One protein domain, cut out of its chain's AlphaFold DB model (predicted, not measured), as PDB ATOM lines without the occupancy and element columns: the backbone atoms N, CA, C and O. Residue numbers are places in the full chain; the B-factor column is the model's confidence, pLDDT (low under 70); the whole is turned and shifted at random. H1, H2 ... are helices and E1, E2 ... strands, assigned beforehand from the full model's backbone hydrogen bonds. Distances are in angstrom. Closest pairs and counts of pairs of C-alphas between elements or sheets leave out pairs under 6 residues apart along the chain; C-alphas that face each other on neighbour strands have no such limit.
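Overview. This is residues 2 to 41 of the 303 residues of the protein "Hypothetical protein" of Rotaria magnacalcarata (UniProt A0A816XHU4). A narrow, staggered strip of three strands has a short helix beside one end: the long strand E2 pairs with E1 over residues 7 to 9 and with E3 over residues 10 to 13, and residues 3 to 8 stick out free at the far end. H1 follows E3 and only grazes the sheet with residues 30 to 35. The printed part has 40 residues, with three named strands and one named helix that follow along the chain as E1, E2, E3, H1; the sheet, E1 - E2 - E3, is antiparallel, and the class is mixed, helices and strands. It is only just loose, close to compact, with a radius of gyration of the C-alphas of 11.2 A, and elongated, spanning 36 by 20 by 12 A.

Arrangement. E1, residues 2 to 4, and E2, residues 7 to 13, form a hairpin at 130 degrees, with N 4 and O 7 3.1 A apart and N 9 and O 2 3.0 A apart, within hydrogen-bond range. E2 and E3, residues 20 to 23, form a second hairpin at 129 degrees, with N 21 and O 12 2.8 A apart, within hydrogen-bond range. The three strands are a meander, each the antiparallel neighbour of the one before. The edge strands E1 and E3 are apart. The closest C-alphas of E3 and H1, residues 30 to 41, are those of Leu 21 and Ser 31, 7.0 A apart. In H1 every O i to N i+4 pair is within hydrogen-bond range.

Along the chain. E1 begins at C-alpha 2, (122.210, 164.264, 110.024), and is 6.4 A long. E2 is 19.4 A long and E3 9.4 A. H1, 17.1 A long, ends at C-alpha 41, (117.762, 141.826, 129.582).

Size, cuts and confidence. The C-alphas farthest apart, those of Gly 6 and Gly 41, are 36.3 A apart. The printed part has no cut; the link E1 to E2 is tight, and the links E2 to E3 and E3 to H1 are short. The mean pLDDT of the printed part is 77.7, with residue 2, residues 4 to 5, residue 27 and residue 41 under 70.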
ATOM      1  N   ILE A   2     122.623 163.110 109.212       69.00
ATOM      2  CA  ILE A   2     122.210 164.264 110.024       69.00
ATOM      3  C   ILE A   2     123.491 164.998 110.417       69.00
ATOM      4  O   ILE A   2     124.402 164.386 110.976       69.00
ATOM      5  N   VAL A   3     123.568 166.288 110.090       70.56
ATOM      6  CA  VAL A   3     124.713 167.146 110.414       70.56
ATOM      7  C   VAL A   3     124.377 167.922 111.680       70.56
ATOM      8  O   VAL A   3     123.421 168.693 111.697       70.56
ATOM      9  N   ILE A   4     125.151 167.713 112.744       67.81
ATOM     10  CA  ILE A   4     125.000 168.438 114.013       67.81
ATOM     11  C   ILE A   4     126.296 169.213 114.234       67.81
ATOM     12  O   ILE A   4     127.367 168.611 114.290       67.81
ATOM     13  N   ASN A   5     126.213 170.543 114.335       67.19
ATOM     14  CA  ASN A   5     127.364 171.446 114.488       67.19
ATOM     15  C   ASN A   5     128.433 171.295 113.385       67.19
ATOM     16  O   ASN A   5     129.628 171.324 113.664       67.19
ATOM     17  N   GLY A   6     128.007 171.089 112.134       70.56
ATOM     18  CA  GLY A   6     128.917 170.955 110.987       70.56
ATOM     19  C   GLY A   6     129.641 169.608 110.887       70.56
ATOM     20  O   GLY A   6     130.474 169.438 110.002       70.56
ATOM     21  N   VAL A   7     129.325 168.641 111.756       71.94
ATOM     22  CA  VAL A   7     129.902 167.290 111.720       71.94
ATOM     23  C   VAL A   7     128.838 166.290 111.273       71.94
ATOM     24  O   VAL A   7     127.769 166.191 111.883       71.94
ATOM     25  N   GLU A   8     129.132 165.533 110.214       76.75
ATOM     26  CA  GLU A   8     128.284 164.427 109.771       76.75
ATOM     27  C   GLU A   8     128.246 163.330 110.833       76.75
ATOM     28  O   GLU A   8     129.273 162.752 111.201       76.75
ATOM     29  N   GLN A   9     127.048 163.025 111.327       79.75
ATOM     30  CA  GLN A   9     126.851 161.929 112.265       79.75
ATOM     31  C   GLN A   9     126.175 160.752 111.567       79.75
ATOM     32  O   GLN A   9     125.153 160.887 110.885       79.75
ATOM     33  N   GLN A  10     126.766 159.576 111.759       81.62
ATOM     34  CA  GLN A  10     126.206 158.307 111.324       81.62
ATOM     35  C   GLN A  10     125.386 157.717 112.469       81.62
ATOM     36  O   GLN A  10     125.796 157.743 113.630       81.62
ATOM     37  N   PHE A  11     124.216 157.181 112.145       83.75
ATOM     38  CA  PHE A  11     123.318 156.578 113.120       83.75
ATOM     39  C   PHE A  11     122.977 155.156 112.705       83.75
ATOM     40  O   PHE A  11     122.924 154.834 111.520       83.75
ATOM     41  N   VAL A  12     122.713 154.323 113.702       83.06
ATOM     42  CA  VAL A  12     122.249 152.945 113.543       83.06
ATOM     43  C   VAL A  12     121.040 152.736 114.447       83.06
ATOM     44  O   VAL A  12     121.000 153.265 115.558       83.06
ATOM     45  N   SER A  13     120.036 151.992 113.991       83.31
ATOM     46  CA  SER A  13     118.866 151.657 114.804       83.31
ATOM     47  C   SER A  13     118.969 150.226 115.323       83.31
ATOM     48  O   SER A  13     119.516 149.339 114.671       83.31
ATOM     49  N   CYS A  14     118.471 149.994 116.535       84.94
ATOM     50  CA  CYS A  14     118.284 148.637 117.034       84.94
ATOM     51  C   CYS A  14     117.017 148.037 116.418       84.94
ATOM     52  O   CYS A  14     115.928 148.569 116.625       84.94
ATOM     53  N   ASP A  15     117.116 146.893 115.742       81.50
ATOM     54  CA  ASP A  15     115.952 146.272 115.093       81.50
ATOM     55  C   ASP A  15     114.848 145.852 116.064       81.50
ATOM     56  O   ASP A  15     113.688 145.754 115.659       81.50
ATOM     57  N   ARG A  16     115.193 145.651 117.339       77.06
ATOM     58  CA  ARG A  16     114.281 145.155 118.372       77.06
ATOM     59  C   ARG A  16     113.489 146.256 119.070       77.06
ATOM     60  O   ARG A  16     112.271 146.179 119.110       77.06
ATOM     61  N   CYS A  17     114.162 147.259 119.634       82.12
ATOM     62  CA  CYS A  17     113.496 148.352 120.359       82.12
ATOM     63  C   CYS A  17     113.383 149.645 119.542       82.12
ATOM     64  O   CYS A  17     112.919 150.655 120.057       82.12
ATOM     65  N   LYS A  18     113.869 149.641 118.293       82.62
ATOM     66  CA  LYS A  18     113.885 150.788 117.370       82.62
ATOM     67  C   LYS A  18     114.612 152.038 117.886       82.62
ATOM     68  O   LYS A  18     114.562 153.085 117.247       82.62
ATOM     69  N   LYS A  19     115.372 151.931 118.983       80.75
ATOM     70  CA  LYS A  19     116.198 153.023 119.507       80.75
ATOM     71  C   LYS A  19     117.316 153.371 118.521       80.75
ATOM     72  O   LYS A  19     118.080 152.489 118.122       80.75
ATOM     73  N   LEU A  20     117.413 154.648 118.147       83.75
ATOM     74  CA  LEU A  20     118.533 155.188 117.376       83.75
ATOM     75  C   LEU A  20     119.753 155.388 118.278       83.75
ATOM     76  O   LEU A  20     119.650 155.919 119.385       83.75
ATOM     77  N   LEU A  21     120.916 154.976 117.788       83.25
ATOM     78  CA  LEU A  21     122.201 155.087 118.461       83.25
ATOM     79  C   LEU A  21     123.203 155.765 117.526       83.25
ATOM     80  O   LEU A  21     123.198 155.532 116.317       83.25
ATOM     81  N   ILE A  22     124.082 156.583 118.099       83.00
ATOM     82  CA  ILE A  22     125.168 157.220 117.355       83.00
ATOM     83  C   ILE A  22     126.222 156.160 117.031       83.00
ATOM     84  O   ILE A  22     126.722 155.470 117.927       83.00
ATOM     85  N   TYR A  23     126.575 156.065 115.753       81.19
ATOM     86  CA  TYR A  23     127.684 155.263 115.267       81.19
ATOM     87  C   TYR A  23     128.907 156.155 115.067       81.19
ATOM     88  O   TYR A  23     128.874 157.141 114.333       81.19
ATOM     89  N   ARG A  24     130.007 155.800 115.733       79.12
ATOM     90  CA  ARG A  24     131.310 156.439 115.546       79.12
ATOM     91  C   ARG A  24     132.273 155.385 115.041       79.12
ATOM     92  O   ARG A  24     132.491 154.391 115.723       79.12
ATOM     93  N   GLN A  25     132.897 155.628 113.892       74.75
ATOM     94  CA  GLN A  25     133.843 154.684 113.289       74.75
ATOM     95  C   GLN A  25     135.020 154.352 114.230       74.75
ATOM     96  O   GLN A  25     135.487 153.219 114.240       74.75
ATOM     97  N   ARG A  26     135.434 155.310 115.077       74.00
ATOM     98  CA  ARG A  26     136.489 155.138 116.095       74.00
ATOM     99  C   ARG A  26     136.098 154.182 117.228       74.00
ATOM    100  O   ARG A  26     136.929 153.397 117.664       74.00
ATOM    101  N   ASP A  27     134.848 154.243 117.686       66.81
ATOM    102  CA  ASP A  27     134.358 153.458 118.831       66.81
ATOM    103  C   ASP A  27     133.639 152.165 118.384       66.81
ATOM    104  O   ASP A  27     133.162 151.381 119.213       66.81
ATOM    105  N   GLY A  28     133.551 151.936 117.069       73.69
ATOM    106  CA  GLY A  28     132.963 150.756 116.441       73.69
ATOM    107  C   GLY A  28     131.534 150.460 116.907       73.69
ATOM    108  O   GLY A  28     130.695 151.346 117.076       73.69
ATOM    109  N   THR A  29     131.245 149.180 117.148       74.31
ATOM    110  CA  THR A  29     129.928 148.700 117.599       74.31
ATOM    111  C   THR A  29     129.730 148.803 119.113       74.31
ATOM    112  O   THR A  29     128.758 148.260 119.632       74.31
ATOM    113  N   THR A  30     130.594 149.504 119.854       79.56
ATOM    114  CA  THR A  30     130.576 149.510 121.331       79.56
ATOM    115  C   THR A  30     129.252 150.025 121.905       79.56
ATOM    116  O   THR A  30     128.698 149.413 122.823       79.56
ATOM    117  N   SER A  31     128.695 151.099 121.335       77.62
ATOM    118  CA  SER A  31     127.371 151.623 121.706       77.62
ATOM    119  C   SER A  31     126.265 150.593 121.458       77.62
ATOM    120  O   SER A  31     125.407 150.385 122.316       77.62
ATOM    121  N   MET A  32     126.334 149.880 120.329       78.69
ATOM    122  CA  MET A  32     125.394 148.812 119.983       78.69
ATOM    123  C   MET A  32     125.575 147.580 120.879       78.69
ATOM    124  O   MET A  32     124.594 146.972 121.279       78.69
ATOM    125  N   ALA A  33     126.801 147.223 121.261       79.19
ATOM    126  CA  ALA A  33     127.094 146.079 122.121       79.19
ATOM    127  C   ALA A  33     126.635 146.314 123.570       79.19
ATOM    128  O   ALA A  33     126.080 145.407 124.196       79.19
ATOM    129  N   LYS A  34     126.827 147.533 124.094       82.75
ATOM    130  CA  LYS A  34     126.274 147.957 125.393       82.75
ATOM    131  C   LYS A  34     124.748 147.961 125.350       82.75
ATOM    132  O   LYS A  34     124.110 147.384 126.229       82.75
ATOM    133  N   HIS A  35     124.176 148.535 124.292       84.00
ATOM    134  CA  HIS A  35     122.735 148.536 124.088       84.00
ATOM    135  C   HIS A  35     122.168 147.118 123.963       84.00
ATOM    136  O   HIS A  35     121.178 146.821 124.615       84.00
ATOM    137  N   LYS A  36     122.806 146.221 123.204       81.94
ATOM    138  CA  LYS A  36     122.379 144.827 123.023       81.94
ATOM    139  C   LYS A  36     122.251 144.117 124.370       81.94
ATOM    140  O   LYS A  36     121.235 143.480 124.613       81.94
ATOM    141  N   ARG A  37     123.216 144.278 125.280       79.56
ATOM    142  CA  ARG A  37     123.136 143.675 126.625       79.56
ATOM    143  C   ARG A  37     121.933 144.184 127.425       79.56
ATOM    144  O   ARG A  37     121.202 143.376 127.983       79.56
ATOM    145  N   ALA A  38     121.684 145.494 127.414       78.62
ATOM    146  CA  ALA A  38     120.535 146.086 128.106       78.62
ATOM    147  C   ALA A  38     119.189 145.744 127.431       78.62
ATOM    148  O   ALA A  38     118.205 145.450 128.097       78.62
ATOM    149  N   CYS A  39     119.156 145.728 126.099       81.12
ATOM    150  CA  CYS A  39     117.966 145.468 125.292       81.12
ATOM    151  C   CYS A  39     117.519 144.000 125.373       81.12
ATOM    152  O   CYS A  39     116.325 143.718 125.319       81.12
ATOM    153  N   TYR A  40     118.457 143.059 125.537       72.38
ATOM    154  CA  TYR A  40     118.131 141.644 125.735       72.38
ATOM    155  C   TYR A  40     117.693 141.306 127.164       72.38
ATOM    156  O   TYR A  40     116.898 140.382 127.319       72.38
ATOM    157  N   GLY A  41     118.144 142.050 128.180       63.44
ATOM    158  CA  GLY A  41     117.762 141.826 129.582       63.44
ATOM    159  C   GLY A  41     116.339 142.266 129.948       63.44
ATOM    160  O   GLY A  41     115.849 141.922 131.013       63.44
TER     161      GLY A  41